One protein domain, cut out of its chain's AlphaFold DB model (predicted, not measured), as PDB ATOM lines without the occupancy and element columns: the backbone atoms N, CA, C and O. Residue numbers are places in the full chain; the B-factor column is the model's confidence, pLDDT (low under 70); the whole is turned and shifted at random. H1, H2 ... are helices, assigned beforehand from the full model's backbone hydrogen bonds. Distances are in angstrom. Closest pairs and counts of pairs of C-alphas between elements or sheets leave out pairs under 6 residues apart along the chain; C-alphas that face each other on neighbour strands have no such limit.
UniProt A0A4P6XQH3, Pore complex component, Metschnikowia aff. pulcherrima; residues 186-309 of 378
ATOM      1  N   PRO A 186     214.720 166.904 195.666       79.94
ATOM      2  CA  PRO A 186     215.583 167.603 196.624       79.94
ATOM      3  C   PRO A 186     215.082 167.470 198.073       79.94
ATOM      4  O   PRO A 186     215.835 167.584 199.034       79.94
ATOM      5  N   VAL A 187     213.789 167.184 198.244       80.75
ATOM      6  CA  VAL A 187     213.179 166.896 199.545       80.75
ATOM      7  C   VAL A 187     213.648 165.540 200.086       80.75
ATOM      8  O   VAL A 187     213.931 165.411 201.273       80.75
ATOM      9  N   VAL A 188     213.766 164.521 199.230       81.19
ATOM     10  CA  VAL A 188     214.247 163.190 199.629       81.19
ATOM     11  C   VAL A 188     215.746 163.216 199.926       81.19
ATOM     12  O   VAL A 188     216.172 162.585 200.892       81.19
ATOM     13  N   THR A 189     216.545 163.972 199.167       83.62
ATOM     14  CA  THR A 189     217.988 164.103 199.438       83.62
ATOM     15  C   THR A 189     218.253 164.798 200.773       83.62
ATOM     16  O   THR A 189     219.072 164.326 201.562       83.62
ATOM     17  N   GLU A 190     217.503 165.854 201.087       83.81
ATOM     18  CA  GLU A 190     217.585 166.539 202.380       83.81
ATOM     19  C   GLU A 190     217.121 165.637 203.541       83.81
ATOM     20  O   GLU A 190     217.746 165.622 204.603       83.81
ATOM     21  N   ALA A 191     216.083 164.817 203.339       83.62
ATOM     22  CA  ALA A 191     215.646 163.833 204.333       83.62
ATOM     23  C   ALA A 191     216.714 162.753 204.593       83.62
ATOM     24  O   ALA A 191     217.018 162.445 205.746       83.62
ATOM     25  N   LEU A 192     217.331 162.218 203.533       82.88
ATOM     26  CA  LEU A 192     218.418 161.239 203.631       82.88
ATOM     27  C   LEU A 192     219.653 161.827 204.318       82.88
ATOM     28  O   LEU A 192     220.293 161.150 205.118       82.88
ATOM     29  N   ARG A 193     219.967 163.103 204.072       84.00
ATOM     30  CA  ARG A 193     221.081 163.798 204.732       84.00
ATOM     31  C   ARG A 193     220.887 163.912 206.245       84.00
ATOM     32  O   ARG A 193     221.860 163.852 206.995       84.00
ATOM     33  N   ARG A 194     219.645 164.086 206.700       81.56
ATOM     34  CA  ARG A 194     219.291 164.152 208.129       81.56
ATOM     35  C   ARG A 194     219.198 162.774 208.776       81.56
ATOM     36  O   ARG A 194     219.297 162.653 209.999       81.56
ATOM     37  N   GLN A 195     219.032 161.726 207.975       80.31
ATOM     38  CA  GLN A 195     218.981 160.363 208.463       80.31
ATOM     39  C   GLN A 195     220.370 159.883 208.867       80.31
ATOM     40  O   GLN A 195     221.252 159.620 208.053       80.31
ATOM     41  N   VAL A 196     220.551 159.713 210.173       77.62
ATOM     42  CA  VAL A 196     221.770 159.098 210.681       77.62
ATOM     43  C   VAL A 196     221.716 157.594 210.430       77.62
ATOM     44  O   VAL A 196     220.766 156.919 210.834       77.62
ATOM     45  N   SER A 197     222.749 157.053 209.785       82.56
ATOM     46  CA  SER A 197     222.878 155.623 209.513       82.56
ATOM     47  C   SER A 197     223.072 154.836 210.817       82.56
ATOM     48  O   SER A 197     224.169 154.724 211.367       82.56
ATOM     49  N   LYS A 198     221.974 154.268 211.334       83.44
ATOM     50  CA  LYS A 198     221.967 153.453 212.563       83.44
ATOM     51  C   LYS A 198     222.893 152.238 212.464       83.44
ATOM     52  O   LYS A 198     223.503 151.864 213.459       83.44
ATOM     53  N   GLU A 199     223.058 151.674 211.268       87.75
ATOM     54  CA  GLU A 199     224.002 150.581 211.025       87.75
ATOM     55  C   GLU A 199     225.450 151.004 211.296       87.75
ATOM     56  O   GLU A 199     226.190 150.301 211.982       87.75
ATOM     57  N   LEU A 200     225.854 152.174 210.803       86.44
ATOM     58  CA  LEU A 200     227.203 152.689 211.000       86.44
ATOM     59  C   LEU A 200     227.449 153.007 212.480       86.44
ATOM     60  O   LEU A 200     228.500 152.656 213.013       86.44
ATOM     61  N   GLN A 201     226.458 153.584 213.170       87.25
ATOM     62  CA  GLN A 201     226.519 153.784 214.622       87.25
ATOM     63  C   GLN A 201     226.635 152.463 215.392       87.25
ATOM     64  O   GLN A 201     227.402 152.377 216.348       87.25
ATOM     65  N   PHE A 202     225.908 151.426 214.971       90.69
ATOM     66  CA  PHE A 202     225.989 150.101 215.575       90.69
ATOM     67  C   PHE A 202     227.367 149.465 215.359       90.69
ATOM     68  O   PHE A 202     227.972 148.986 216.314       90.69
ATOM     69  N   ARG A 203     227.919 149.537 214.141       92.75
ATOM     70  CA  ARG A 203     229.282 149.062 213.853       92.75
ATOM     71  C   ARG A 203     230.318 149.789 214.711       92.75
ATOM     72  O   ARG A 203     231.151 149.123 215.319       92.75
ATOM     73  N   MET A 204     230.222 151.117 214.837       88.12
ATOM     74  CA  MET A 204     231.096 151.897 215.726       88.12
ATOM     75  C   MET A 204     230.960 151.494 217.201       88.12
ATOM     76  O   MET A 204     231.950 151.458 217.939       88.12
ATOM     77  N   LEU A 205     229.740 151.200 217.655       92.25
ATOM     78  CA  LEU A 205     229.495 150.724 219.013       92.25
ATOM     79  C   LEU A 205     230.150 149.352 219.227       92.25
ATOM     80  O   LEU A 205     230.881 149.181 220.199       92.25
ATOM     81  N   CYS A 206     229.963 148.410 218.300       92.62
ATOM     82  CA  CYS A 206     230.598 147.093 218.346       92.62
ATOM     83  C   CYS A 206     232.127 147.188 218.360       92.62
ATOM     84  O   CYS A 206     232.762 146.527 219.179       92.62
ATOM     85  N   THR A 207     232.731 148.042 217.525       92.94
ATOM     86  CA  THR A 207     234.189 148.247 217.539       92.94
ATOM     87  C   THR A 207     234.661 148.868 218.849       92.94
ATOM     88  O   THR A 207     235.693 148.462 219.374       92.94
ATOM     89  N   SER A 208     233.894 149.800 219.427       91.81
ATOM     90  CA  SER A 208     234.221 150.405 220.728       91.81
ATOM     91  C   SER A 208     234.163 149.375 221.863       91.81
ATOM     92  O   SER A 208     235.041 149.350 222.723       91.81
ATOM     93  N   ILE A 209     233.159 148.492 221.849       93.12
ATOM     94  CA  ILE A 209     233.018 147.396 222.818       93.12
ATOM     95  C   ILE A 209     234.165 146.392 222.668       93.12
ATOM     96  O   ILE A 209     234.766 145.997 223.666       93.12
ATOM     97  N   ALA A 210     234.503 146.008 221.434       93.88
ATOM     98  CA  ALA A 210     235.625 145.115 221.163       93.88
ATOM     99  C   ALA A 210     236.953 145.720 221.641       93.88
ATOM    100  O   ALA A 210     237.755 145.026 222.264       93.88
ATOM    101  N   TRP A 211     237.160 147.024 221.424       91.94
ATOM    102  CA  TRP A 211     238.351 147.725 221.900       91.94
ATOM    103  C   TRP A 211     238.421 147.768 223.431       91.94
ATOM    104  O   TRP A 211     239.472 147.495 224.004       91.94
ATOM    105  N   LEU A 212     237.294 148.011 224.109       93.44
ATOM    106  CA  LEU A 212     237.207 147.967 225.570       93.44
ATOM    107  C   LEU A 212     237.525 146.571 226.122       93.44
ATOM    108  O   LEU A 212     238.268 146.450 227.098       93.44
ATOM    109  N   PHE A 213     237.002 145.519 225.492       94.69
ATOM    110  CA  PHE A 213     237.294 144.141 225.880       94.69
ATOM    111  C   PHE A 213     238.778 143.804 225.679       94.69
ATOM    112  O   PHE A 213     239.414 143.275 226.590       94.69
ATOM    113  N   GLY A 214     239.346 144.182 224.529       94.12
ATOM    114  CA  GLY A 214     240.765 144.002 224.225       94.12
ATOM    115  C   GLY A 214     241.677 144.735 225.210       94.12
ATOM    116  O   GLY A 214     242.585 144.127 225.770       94.12
ATOM    117  N   ALA A 215     241.395 146.008 225.497       91.38
ATOM    118  CA  ALA A 215     242.150 146.792 226.473       91.38
ATOM    119  C   ALA A 215     242.060 146.182 227.880       91.38
ATOM    120  O   ALA A 215     243.072 146.034 228.563       91.38
ATOM    121  N   ARG A 216     240.862 145.770 228.314       91.12
ATOM    122  CA  ARG A 216     240.664 145.133 229.623       91.12
ATOM    123  C   ARG A 216     241.446 143.827 229.745       91.12
ATOM    124  O   ARG A 216     242.060 143.595 230.783       91.12
ATOM    125  N   LEU A 217     241.413 142.996 228.707       93.81
ATOM    126  CA  LEU A 217     242.143 141.734 228.655       93.81
ATOM    127  C   LEU A 217     243.658 141.973 228.677       93.81
ATOM    128  O   LEU A 217     244.355 141.331 229.455       93.81
ATOM    129  N   PHE A 218     244.149 142.952 227.912       93.12
ATOM    130  CA  PHE A 218     245.557 143.350 227.912       93.12
ATOM    131  C   PHE A 218     246.042 143.766 229.306       93.12
ATOM    132  O   PHE A 218     247.022 143.212 229.796       93.12
ATOM    133  N   PHE A 219     245.327 144.662 229.996       88.94
ATOM    134  CA  PHE A 219     245.708 145.070 231.354       88.94
ATOM    135  C   PHE A 219     245.695 143.906 232.351       88.94
ATOM    136  O   PHE A 219     246.550 143.848 233.231       88.94
ATOM    137  N   LEU A 220     244.755 142.968 232.208       89.69
ATOM    138  CA  LEU A 220     244.669 141.790 233.070       89.69
ATOM    139  C   LEU A 220     245.843 140.830 232.832       89.69
ATOM    140  O   LEU A 220     246.390 140.286 233.788       89.69
ATOM    141  N   ILE A 221     246.270 140.669 231.576       92.69
ATOM    142  CA  ILE A 221     247.486 139.925 231.232       92.69
ATOM    143  C   ILE A 221     248.712 140.622 231.825       92.69
ATOM    144  O   ILE A 221     249.497 139.964 232.498       92.69
ATOM    145  N   CYS A 222     248.859 141.938 231.643       87.94
ATOM    146  CA  CYS A 222     249.984 142.691 232.201       87.94
ATOM    147  C   CYS A 222     250.069 142.559 233.726       87.94
ATOM    148  O   CYS A 222     251.144 142.274 234.244       87.94
ATOM    149  N   ASP A 223     248.948 142.700 234.437       86.00
ATOM    150  CA  ASP A 223     248.883 142.513 235.891       86.00
ATOM    151  C   ASP A 223     249.345 141.105 236.301       86.00
ATOM    152  O   ASP A 223     250.172 140.944 237.201       86.00
ATOM    153  N   LYS A 224     248.893 140.069 235.583       88.19
ATOM    154  CA  LYS A 224     249.319 138.687 235.841       88.19
ATOM    155  C   LYS A 224     250.785 138.445 235.508       88.19
ATOM    156  O   LYS A 224     251.450 137.761 236.276       88.19
ATOM    157  N   CYS A 225     251.311 139.030 234.436       87.12
ATOM    158  CA  CYS A 225     252.733 138.965 234.107       87.12
ATOM    159  C   CYS A 225     253.594 139.632 235.187       87.12
ATOM    160  O   CYS A 225     254.618 139.076 235.571       87.12
ATOM    161  N   ILE A 226     253.163 140.783 235.713       84.06
ATOM    162  CA  ILE A 226     253.856 141.474 236.807       84.06
ATOM    163  C   ILE A 226     253.829 140.621 238.080       84.06
ATOM    164  O   ILE A 226     254.866 140.448 238.714       84.06
ATOM    165  N   GLN A 227     252.679 140.040 238.434       83.62
ATOM    166  CA  GLN A 227     252.568 139.129 239.582       83.62
ATOM    167  C   GLN A 227     253.468 137.898 239.420       83.62
ATOM    168  O   GLN A 227     254.164 137.526 240.361       83.62
ATOM    169  N   LEU A 228     253.500 137.294 238.227       87.31
ATOM    170  CA  LEU A 228     254.355 136.143 237.939       87.31
ATOM    171  C   LEU A 228     255.840 136.509 238.071       87.31
ATOM    172  O   LEU A 228     256.609 135.763 238.671       87.31
ATOM    173  N   TYR A 229     256.223 137.687 237.574       83.56
ATOM    174  CA  TYR A 229     257.580 138.216 237.700       83.56
ATOM    175  C   TYR A 229     257.972 138.437 239.168       83.56
ATOM    176  O   TYR A 229     259.063 138.054 239.582       83.56
ATOM    177  N   GLN A 230     257.070 138.993 239.982       78.62
ATOM    178  CA  GLN A 230     257.301 139.177 241.419       78.62
ATOM    179  C   GLN A 230     257.433 137.840 242.163       78.62
ATOM    180  O   GLN A 230     258.307 137.702 243.017       78.62
ATOM    181  N   MET A 231     256.616 136.838 241.818       79.50
ATOM    182  CA  MET A 231     256.681 135.493 242.410       79.50
ATOM    183  C   MET A 231     257.929 134.703 242.012       79.50
ATOM    184  O   MET A 231     258.319 133.794 242.739       79.50
ATOM    185  N   GLN A 232     258.552 135.017 240.874       82.06
ATOM    186  CA  GLN A 232     259.745 134.316 240.400       82.06
ATOM    187  C   GLN A 232     261.041 134.801 241.073       82.06
ATOM    188  O   GLN A 232     262.011 134.048 241.130       82.06
ATOM    189  N   PHE A 233     261.061 136.019 241.634       69.88
ATOM    190  CA  PHE A 233     262.234 136.595 242.311       69.88
ATOM    191  C   PHE A 233     262.003 137.045 243.775       69.88
ATOM    192  O   PHE A 233     262.451 138.132 244.146       69.88
ATOM    193  N   PRO A 234     261.355 136.250 244.650       64.81
ATOM    194  CA  PRO A 234     261.101 136.656 246.030       64.81
ATOM    195  C   PRO A 234     262.393 136.676 246.869       64.81
ATOM    196  O   PRO A 234     262.626 137.630 247.605       64.81
ATOM    197  N   GLU A 235     263.282 135.687 246.703       58.50
ATOM    198  CA  GLU A 235     264.477 135.506 247.554       58.50
ATOM    199  C   GLU A 235     265.719 136.302 247.113       58.50
ATOM    200  O   GLU A 235     266.628 136.539 247.908       58.50
ATOM    201  N   GLN A 236     265.794 136.754 245.857       53.78
ATOM    202  CA  GLN A 236     266.988 137.461 245.365       53.78
ATOM    203  C   GLN A 236     267.045 138.933 245.787       53.78
ATOM    204  O   GLN A 236     268.103 139.558 245.699       53.78
ATOM    205  N   THR A 237     265.938 139.498 246.269       53.62
ATOM    206  CA  THR A 237     265.887 140.914 246.653       53.62
ATOM    207  C   THR A 237     266.695 141.207 247.913       53.62
ATOM    208  O   THR A 237     267.360 142.237 247.954       53.62
ATOM    209  N   GLU A 238     266.756 140.299 248.891       56.53
ATOM    210  CA  GLU A 238     267.560 140.520 250.100       56.53
ATOM    211  C   GLU A 238     269.062 140.318 249.845       56.53
ATOM    212  O   GLU A 238     269.863 141.175 250.220       56.53
ATOM    213  N   ILE A 239     269.457 139.261 249.122       55.97
ATOM    214  CA  ILE A 239     270.876 138.906 248.924       55.97
ATOM    215  C   ILE A 239     271.586 139.859 247.939       55.97
ATOM    216  O   ILE A 239     272.763 140.176 248.124       55.97
ATOM    217  N   TYR A 240     270.888 140.387 246.924       52.00
ATOM    218  CA  TYR A 240     271.465 141.343 245.963       52.00
ATOM    219  C   TYR A 240     271.310 142.822 246.366       52.00
ATOM    220  O   TYR A 240     271.980 143.680 245.774       52.00
ATOM    221  N   SER A 241     270.494 143.140 247.385       52.69
ATOM    222  CA  SER A 241     270.308 144.521 247.874       52.69
ATOM    223  C   SER A 241     271.570 145.136 248.480       52.69
ATOM    224  O   SER A 241     271.739 146.351 248.443       52.69
ATOM    225  N   ALA A 242     272.480 144.313 249.004       55.59
ATOM    226  CA  ALA A 242     273.636 144.799 249.749       55.59
ATOM    227  C   ALA A 242     274.818 145.242 248.866       55.59
ATOM    228  O   ALA A 242     275.746 145.867 249.377       55.59
ATOM    229  N   LYS A 243     274.839 144.908 247.562       57.00
ATOM    230  CA  LYS A 243     276.074 145.022 246.755       57.00
ATOM    231  C   LYS A 243     275.944 145.671 245.375       57.00
ATOM    232  O   LYS A 243     276.964 145.929 244.746       57.00
ATOM    233  N   SER A 244     274.739 145.964 244.893       56.34
ATOM    234  CA  SER A 244     274.545 146.616 243.588       56.34
ATOM    235  C   SER A 244     273.539 147.758 243.709       56.34
ATOM    236  O   SER A 244     272.633 147.663 244.522       56.34
ATOM    237  N   GLY A 245     273.656 148.829 242.914       60.72
ATOM    238  CA  GLY A 245     272.695 149.952 242.871       60.72
ATOM    239  C   GLY A 245     271.305 149.596 242.311       60.72
ATOM    240  O   GLY A 245     270.453 150.463 242.127       60.72
ATOM    241  N   PHE A 246     271.053 148.308 242.076       62.53
ATOM    242  CA  PHE A 246     269.818 147.744 241.545       62.53
ATOM    243  C   PHE A 246     268.567 147.809 242.464       62.53
ATOM    244  O   PHE A 246     267.464 147.875 241.916       62.53
ATOM    245  N   PRO A 247     268.638 147.860 243.820       65.31
ATOM    246  CA  PRO A 247     267.435 147.874 244.655       65.31
ATOM    247  C   PRO A 247     266.675 149.201 244.553       65.31
ATOM    248  O   PRO A 247     265.461 149.228 244.751       65.31
ATOM    249  N   TYR A 248     267.354 150.294 244.182       64.31
ATOM    250  CA  TYR A 248     266.691 151.573 243.931       64.31
ATOM    251  C   TYR A 248     265.808 151.498 242.681       64.31
ATOM    252  O   TYR A 248     264.665 151.946 242.715       64.31
ATOM    253  N   MET A 249     266.293 150.843 241.617       65.88
ATOM    254  CA  MET A 249     265.528 150.616 240.387       65.88
ATOM    255  C   MET A 249     264.317 149.710 240.623       65.88
ATOM    256  O   MET A 249     263.224 150.055 240.183       65.88
ATOM    257  N   LEU A 250     264.451 148.604 241.368       67.19
ATOM    258  CA  LEU A 250     263.299 147.743 241.680       67.19
ATOM    259  C   LEU A 250     262.218 148.472 242.485       67.19
ATOM    260  O   LEU A 250     261.030 148.319 242.201       67.19
ATOM    261  N   ARG A 251     262.611 149.288 243.470       68.50
ATOM    262  CA  ARG A 251     261.662 150.084 244.257       68.50
ATOM    263  C   ARG A 251     260.975 151.148 243.397       68.50
ATOM    264  O   ARG A 251     259.776 151.366 243.557       68.50
ATOM    265  N   TYR A 252     261.704 151.752 242.456       71.19
ATOM    266  CA  TYR A 252     261.150 152.690 241.479       71.19
ATOM    267  C   TYR A 252     260.168 152.005 240.522       71.19
ATOM    268  O   TYR A 252     259.094 152.538 240.280       71.19
ATOM    269  N   VAL A 253     260.482 150.798 240.040       70.75
ATOM    270  CA  VAL A 253     259.587 149.994 239.188       70.75
ATOM    271  C   VAL A 253     258.323 149.582 239.947       70.75
ATOM    272  O   VAL A 253     257.240 149.615 239.373       70.75
ATOM    273  N   GLY A 254     258.424 149.256 241.239       70.06
ATOM    274  CA  GLY A 254     257.258 148.974 242.084       70.06
ATOM    275  C   GLY A 254     256.354 150.196 242.295       70.06
ATOM    276  O   GLY A 254     255.141 150.102 242.116       70.06
ATOM    277  N   LEU A 255     256.938 151.357 242.623       74.56
ATOM    278  CA  LEU A 255     256.209 152.625 242.787       74.56
ATOM    279  C   LEU A 255     255.588 153.112 241.468       74.56
ATOM    280  O   LEU A 255     254.406 153.450 241.434       74.56
ATOM    281  N   ALA A 256     256.359 153.097 240.378       73.00
ATOM    282  CA  ALA A 256     255.893 153.470 239.046       73.00
ATOM    283  C   ALA A 256     254.829 152.491 238.532       73.00
ATOM    284  O   ALA A 256     253.821 152.915 237.976       73.00
ATOM    285  N   GLY A 257     255.000 151.189 238.777       74.25
ATOM    286  CA  GLY A 257     254.017 150.160 238.444       74.25
ATOM    287  C   GLY A 257     252.677 150.388 239.143       74.25
ATOM    288  O   GLY A 257     251.636 150.322 238.495       74.25
ATOM    289  N   GLY A 258     252.694 150.743 240.433       75.69
ATOM    290  CA  GLY A 258     251.487 151.108 241.180       75.69
ATOM    291  C   GLY A 258     250.758 152.312 240.577       75.69
ATOM    292  O   GLY A 258     249.554 152.248 240.336       75.69
ATOM    293  N   GLN A 259     251.494 153.375 240.237       81.19
ATOM    294  CA  GLN A 259     250.912 154.551 239.581       81.19
ATOM    295  C   GLN A 259     250.312 154.204 238.211       81.19
ATOM    296  O   GLN A 259     249.201 154.628 237.901       81.19
ATOM    297  N   ILE A 260     251.002 153.400 237.394       80.94
ATOM    298  CA  ILE A 260     250.514 152.965 236.074       80.94
ATOM    299  C   ILE A 260     249.209 152.164 236.199       80.94
ATOM    300  O   ILE A 260     248.302 152.334 235.379       80.94
ATOM    301  N   LEU A 261     249.077 151.326 237.230       81.19
ATOM    302  CA  LEU A 261     247.843 150.586 237.497       81.19
ATOM    303  C   LEU A 261     246.681 151.528 237.838       81.19
ATOM    304  O   LEU A 261     245.585 151.355 237.297       81.19
ATOM    305  N   ASP A 262     246.917 152.564 238.642       84.38
ATOM    306  CA  ASP A 262     245.895 153.574 238.932       84.38
ATOM    307  C   ASP A 262     245.476 154.335 237.664       84.38
ATOM    308  O   ASP A 262     244.279 154.453 237.377       84.38
ATOM    309  N   TRP A 263     246.435 154.753 236.826       86.62
ATOM    310  CA  TRP A 263     246.158 155.373 235.522       86.62
ATOM    311  C   TRP A 263     245.359 154.457 234.587       86.62
ATOM    312  O   TRP A 263     244.415 154.908 233.933       86.62
ATOM    313  N   SER A 264     245.669 153.158 234.560       86.19
ATOM    314  CA  SER A 264     244.937 152.181 233.745       86.19
ATOM    315  C   SER A 264     243.458 152.092 234.137       86.19
ATOM    316  O   SER A 264     242.585 151.953 233.276       86.19
ATOM    317  N   ARG A 265     243.144 152.252 235.429       87.88
ATOM    318  CA  ARG A 265     241.768 152.243 235.933       87.88
ATOM    319  C   ARG A 265     240.979 153.451 235.436       87.88
ATOM    320  O   ARG A 265     239.824 153.286 235.040       87.88
ATOM    321  N   TYR A 266     241.593 154.635 235.421       90.69
ATOM    322  CA  TYR A 266     240.988 155.838 234.841       90.69
ATOM    323  C   TYR A 266     240.784 155.696 233.332       90.69
ATOM    324  O   TYR A 266     239.722 156.055 232.822       90.69
ATOM    325  N   LEU A 267     241.751 155.105 232.628       89.75
ATOM    326  CA  LEU A 267     241.664 154.867 231.190       89.75
ATOM    327  C   LEU A 267     240.520 153.905 230.832       89.75
ATOM    328  O   LEU A 267     239.755 154.190 229.914       89.75
ATOM    329  N   ILE A 268     240.335 152.819 231.592       91.00
ATOM    330  CA  ILE A 268     239.195 151.897 231.430       91.00
ATOM    331  C   ILE A 268     237.861 152.611 231.697       91.00
ATOM    332  O   ILE A 268     236.890 152.396 230.972       91.00
ATOM    333  N   TRP A 269     237.804 153.477 232.712       92.81
ATOM    334  CA  TRP A 269     236.613 154.281 233.008       92.81
ATOM    335  C   TRP A 269     236.258 155.239 231.868       92.81
ATOM    336  O   TRP A 269     235.098 155.303 231.459       92.81
ATOM    337  N   TYR A 270     237.252 155.946 231.328       92.31
ATOM    338  CA  TYR A 270     237.089 156.829 230.172       92.31
ATOM    339  C   TYR A 270     236.561 156.062 228.952       92.31
ATOM    340  O   TYR A 270     235.609 156.483 228.295       92.31
ATOM    341  N   LEU A 271     237.123 154.882 228.711       92.00
ATOM    342  CA  LEU A 271     236.682 153.945 227.689       92.00
ATOM    343  C   LEU A 271     235.219 153.520 227.850       92.00
ATOM    344  O   LEU A 271     234.450 153.543 226.887       92.00
ATOM    345  N   GLY A 272     234.820 153.177 229.075       92.50
ATOM    346  CA  GLY A 272     233.435 152.847 229.403       92.50
ATOM    347  C   GLY A 272     232.481 154.015 229.150       92.50
ATOM    348  O   GLY A 272     231.398 153.821 228.599       92.50
ATOM    349  N   LEU A 273     232.899 155.239 229.479       93.69
ATOM    350  CA  LEU A 273     232.121 156.450 229.226       93.69
ATOM    351  C   LEU A 273     231.939 156.706 227.721       93.69
ATOM    352  O   LEU A 273     230.851 157.082 227.289       93.69
ATOM    353  N   LEU A 274     232.958 156.434 226.906       90.50
ATOM    354  CA  LEU A 274     232.883 156.560 225.448       90.50
ATOM    355  C   LEU A 274     231.875 155.563 224.847       90.50
ATOM    356  O   LEU A 274     231.025 155.945 224.036       90.50
ATOM    357  N   VAL A 275     231.893 154.308 225.310       92.56
ATOM    358  CA  VAL A 275     230.883 153.298 224.944       92.56
ATOM    359  C   VAL A 275     229.481 153.747 225.365       92.56
ATOM    360  O   VAL A 275     228.544 153.635 224.573       92.56
ATOM    361  N   LEU A 276     229.331 154.313 226.566       93.69
ATOM    362  CA  LEU A 276     228.051 154.822 227.062       93.69
ATOM    363  C   LEU A 276     227.510 155.971 226.199       93.69
ATOM    364  O   LEU A 276     226.334 155.956 225.840       93.69
ATOM    365  N   ILE A 277     228.349 156.937 225.810       91.75
ATOM    366  CA  ILE A 277     227.953 158.031 224.907       91.75
ATOM    367  C   ILE A 277     227.454 157.471 223.569       91.75
ATOM    368  O   ILE A 277     226.412 157.901 223.067       91.75
ATOM    369  N   ASN A 278     228.163 156.494 223.000       89.12
ATOM    370  CA  ASN A 278     227.761 155.859 221.745       89.12
ATOM    371  C   ASN A 278     226.445 155.079 221.890       89.12
ATOM    372  O   ASN A 278     225.590 155.158 221.009       89.12
ATOM    373  N   ALA A 279     226.236 154.398 223.019       91.12
ATOM    374  CA  ALA A 279     224.984 153.711 223.319       91.12
ATOM    375  C   ALA A 279     223.805 154.690 223.456       91.12
ATOM    376  O   ALA A 279     222.742 154.448 222.886       91.12
ATOM    377  N   ILE A 280     223.996 155.828 224.137       92.25
ATOM    378  CA  ILE A 280     222.973 156.880 224.257       92.25
ATOM    379  C   ILE A 280     222.627 157.455 222.879       92.25
ATOM    380  O   ILE A 280     221.452 157.610 222.556       92.25
ATOM    381  N   ARG A 281     223.629 157.726 222.032       86.88
ATOM    382  CA  ARG A 281     223.406 158.193 220.651       86.88
ATOM    383  C   ARG A 281     222.634 157.179 219.806       86.88
ATOM    384  O   ARG A 281     221.786 157.571 219.006       86.88
ATOM    385  N   LEU A 282     222.896 155.888 220.001       88.94
ATOM    386  CA  LEU A 282     222.170 154.825 219.311       88.94
ATOM    387  C   LEU A 282     220.718 154.719 219.804       88.94
ATOM    388  O   LEU A 282     219.810 154.588 218.981       88.94
ATOM    389  N   ALA A 283     220.501 154.825 221.118       88.25
ATOM    390  CA  ALA A 283     219.182 154.797 221.747       88.25
ATOM    391  C   ALA A 283     218.347 156.050 221.450       88.25
ATOM    392  O   ALA A 283     217.118 155.999 221.521       88.25
ATOM    393  N   TRP A 284     218.991 157.167 221.094       89.06
ATOM    394  CA  TRP A 284     218.288 158.388 220.725       89.06
ATOM    395  C   TRP A 284     217.363 158.113 219.528       89.06
ATOM    396  O   TRP A 284     217.819 157.571 218.507       89.06
ATOM    397  N   PRO A 285     216.064 158.451 219.629       81.00
ATOM    398  CA  PRO A 285     215.112 158.194 218.558       81.00
ATOM    399  C   PRO A 285     215.550 158.900 217.275       81.00
ATOM    400  O   PRO A 285     216.022 160.033 217.301       81.00
ATOM    401  N   GLN A 286     215.409 158.220 216.140       80.06
ATOM    402  CA  GLN A 286     215.719 158.817 214.846       80.06
ATOM    403  C   GLN A 286     214.790 160.007 214.580       80.06
ATOM    404  O   GLN A 286     213.577 159.903 214.800       80.06
ATOM    405  N   ASP A 287     215.364 161.103 214.083       81.00
ATOM    406  CA  ASP A 287     214.599 162.265 213.643       81.00
ATOM    407  C   ASP A 287     213.601 161.849 212.550       81.00
ATOM    408  O   ASP A 287     213.945 161.150 211.595       81.00
ATOM    409  N   GLN A 288     212.334 162.222 212.730       79.00
ATOM    410  CA  GLN A 288     211.227 161.790 211.873       79.00
ATOM    411  C   GLN A 288     211.001 162.721 210.672       79.00
ATOM    412  O   GLN A 288     210.032 162.506 209.942       79.00
ATOM    413  N   CYS A 289     211.849 163.745 210.479       79.88
ATOM    414  CA  CYS A 289     211.767 164.713 209.373       79.88
ATOM    415  C   CYS A 289     210.327 165.217 209.167       79.88
ATOM    416  O   CYS A 289     209.760 165.170 208.073       79.88
ATOM    417  N   GLY A 290     209.677 165.594 210.274       77.50
ATOM    418  CA  GLY A 290     208.259 165.962 210.300       77.50
ATOM    419  C   GLY A 290     207.949 167.298 209.624       77.50
ATOM    420  O   GLY A 290     206.788 167.575 209.350       77.50
ATOM    421  N   ASP A 291     208.977 168.099 209.371       80.00
ATOM    422  CA  ASP A 291     208.952 169.388 208.688       80.00
ATOM    423  C   ASP A 291     208.975 169.264 207.156       80.00
ATOM    424  O   ASP A 291     208.556 170.190 206.461       80.00
ATOM    425  N   LEU A 292     209.432 168.128 206.619       79.38
ATOM    426  CA  LEU A 292     209.509 167.911 205.178       79.38
ATOM    427  C   LEU A 292     208.193 167.338 204.609       79.38
ATOM    428  O   LEU A 292     207.662 166.349 205.141       79.38
ATOM    429  N   PRO A 293     207.687 167.897 203.487       77.56
ATOM    430  CA  PRO A 293     206.508 167.390 202.791       77.56
ATOM    431  C   PRO A 293     206.868 166.116 202.013       77.56
ATOM    432  O   PRO A 293     207.105 166.138 200.809       77.56
ATOM    433  N   LEU A 294     206.955 164.996 202.728       76.31
ATOM    434  CA  LEU A 294     207.190 163.668 202.162       76.31
ATOM    435  C   LEU A 294     205.876 162.898 202.064       76.31
ATOM    436  O   LEU A 294     205.153 162.775 203.060       76.31
ATOM    437  N   THR A 295     205.617 162.321 200.891       80.12
ATOM    438  CA  THR A 295     204.495 161.395 200.686       80.12
ATOM    439  C   THR A 295     204.643 160.157 201.585       80.12
ATOM    440  O   THR A 295     205.761 159.795 201.973       80.12
ATOM    441  N   PRO A 296     203.543 159.472 201.950       79.88
ATOM    442  CA  PRO A 296     203.614 158.266 202.779       79.88
ATOM    443  C   PRO A 296     204.460 157.154 202.139       79.88
ATOM    444  O   PRO A 296     205.156 156.438 202.856       79.88
ATOM    445  N   GLU A 297     204.457 157.048 200.808       80.25
ATOM    446  CA  GLU A 297     205.281 156.088 200.064       80.25
ATOM    447  C   GLU A 297     206.773 156.429 200.152       80.25
ATOM    448  O   GLU A 297     207.584 155.560 200.469       80.25
ATOM    449  N   GLN A 298     207.140 157.706 199.985       81.31
ATOM    450  CA  GLN A 298     208.521 158.173 200.170       81.31
ATOM    451  C   GLN A 298     209.005 157.970 201.611       81.31
ATOM    452  O   GLN A 298     210.137 157.548 201.824       81.31
ATOM    453  N   ARG A 299     208.149 158.210 202.614       81.44
ATOM    454  CA  ARG A 299     208.484 157.932 204.022       81.44
ATOM    455  C   ARG A 299     208.759 156.448 204.252       81.44
ATOM    456  O   ARG A 299     209.724 156.125 204.937       81.44
ATOM    457  N   ASN A 300     207.955 155.569 203.655       83.00
ATOM    458  CA  ASN A 300     208.149 154.126 203.758       83.00
ATOM    459  C   ASN A 300     209.465 153.676 203.099       83.00
ATOM    460  O   ASN A 300     210.217 152.914 203.697       83.00
ATOM    461  N   LEU A 301     209.792 154.214 201.917       80.75
ATOM    462  CA  LEU A 301     211.051 153.931 201.210       80.75
ATOM    463  C   LEU A 301     212.299 154.359 202.004       80.75
ATOM    464  O   LEU A 301     213.330 153.700 201.927       80.75
ATOM    465  N   ILE A 302     212.202 155.436 202.787       81.00
ATOM    466  CA  ILE A 302     213.293 155.968 203.628       81.00
ATOM    467  C   ILE A 302     213.331 155.278 205.016       81.00
ATOM    468  O   ILE A 302     214.273 155.441 205.796       81.00
ATOM    469  N   GLY A 303     212.319 154.464 205.345       77.38
ATOM    470  CA  GLY A 303     212.193 153.794 206.645       77.38
ATOM    471  C   GLY A 303     211.723 154.715 207.780       77.38
ATOM    472  O   GLY A 303     211.952 154.426 208.954       77.38
ATOM    473  N   LEU A 304     211.075 155.836 207.450       81.12
ATOM    474  CA  LEU A 304     210.442 156.743 208.409       81.12
ATOM    475  C   LEU A 304     209.054 156.223 208.803       81.12
ATOM    476  O   LEU A 304     208.366 155.576 208.012       81.12
ATOM    477  N   LYS A 305     208.593 156.537 210.023       80.75
ATOM    478  CA  LYS A 305     207.243 156.130 210.439       80.75
ATOM    479  C   LYS A 305     206.188 156.872 209.605       80.75
ATOM    480  O   LYS A 305     206.348 158.070 209.334       80.75
ATOM    481  N   PRO A 306     205.082 156.203 209.231       73.38
ATOM    482  CA  PRO A 306     203.981 156.866 208.550       73.38
ATOM    483  C   PRO A 306     203.429 157.969 209.455       73.38
ATOM    484  O   PRO A 306     203.126 157.742 210.629       73.38
ATOM    485  N   CYS A 307     203.332 159.184 208.915       70.06
ATOM    486  CA  CYS A 307     202.765 160.301 209.657       70.06
ATOM    487  C   CYS A 307     201.278 159.990 209.906       70.06
ATOM    488  O   CYS A 307     200.579 159.627 208.953       70.06
ATOM    489  N   PRO A 308     200.768 160.086 211.148       63.06
ATOM    490  CA  PRO A 308     199.364 159.812 211.411       63.06
ATOM    491  C   PRO A 308     198.507 160.752 210.560       63.06
ATOM    492  O   PRO A 308     198.765 161.958 210.511       63.06
ATOM    493  N   LYS A 309     197.492 160.176 209.899       57.81
ATOM    494  CA  LYS A 309     196.583 160.786 208.907       57.81
ATOM    495  C   LYS A 309     195.805 162.032 209.387       57.81
ATOM    496  O   LYS A 309     194.870 162.443 208.724       57.81
TER     497      LYS A 309
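Overview. This is residues 186 to 309 of the 378 residues of the protein "Pore complex component" of Metschnikowia aff. pulcherrima (UniProt A0A4P6XQH3). Two long helices, H2 and H4, run side by side in opposite directions and make a long, thin rod; they are close together toward the end with H1 and H5 and spread toward the other end, where the short helix H3 lies in the turn between them. At the H1 and H5 end these two short helices and the long link of residues 284 to 295 make a small, loose head. The printed part has 124 residues with five named helices, in the order H1, H2, H3, H4, H5, and no named strand; its class is all helix. The whole is extended, with a radius of gyration of the C-alphas of 27.1 A and spans of 88 by 22 by 19 A.

Along the chain. Begin at C-alpha 186, at (215.583, 167.603, 196.624), where H1 starts; it takes residues 186 to 194 and is 12.6 A long from first to last C-alpha. Next find C-alpha 198 at (221.967, 153.453, 212.563); from there H2, residues 198 to 232, runs 50.7 A. H3 follows at residues 236 to 241, 8.2 A long. H4, the longest helix, takes residues 246 to 283 and runs 54.8 A, ending at C-alpha 283, at (219.182, 154.797, 221.747). H5, residues 296 to 302, is 10.0 A long.

Arrangement. Look first at H2 and H4, which touch with a shallow tilt of 18 degrees and run opposite ways. Their closest C-alphas are those of Leu 205 and Asn 278, 6.1 A apart, and H4 touches H2 with residues 264 to 282 alone. At the far end, H3 and H4 touch only at the corner by their link, with residues 246 to 247 of H4 alone; the closest C-alphas are those of Ser 241 and Pro 247, 5.5 A apart, at a steep tilt of 55 degrees. H2 and H3 are apart. At the other end, H1 and H5 are close but not clearly touching: their closest C-alphas, of Leu 192 and Ile 302, are 7.4 A apart, at a steep tilt of 48 degrees, the same way. H1 is apart from H2 and H4, and H5 is apart from them too. In H1, H2, H3, H4 and H5 every O i to N i+4 pair is within hydrogen-bond range.

Size, cuts and confidence. The two C-alphas farthest apart are those of Lys 243 and Lys 309, at 89.4 A. The printed part has no cut. The link from H4 to H5, 12 residues, is long; the other three links are tight. Residues 231 to 236 stand free, of which 231 to 232 belong to H2 and 236 to H3. The mean pLDDT of the printed part is 80.7; look for values under 70 at residues 233 to 251 and 308 to 309.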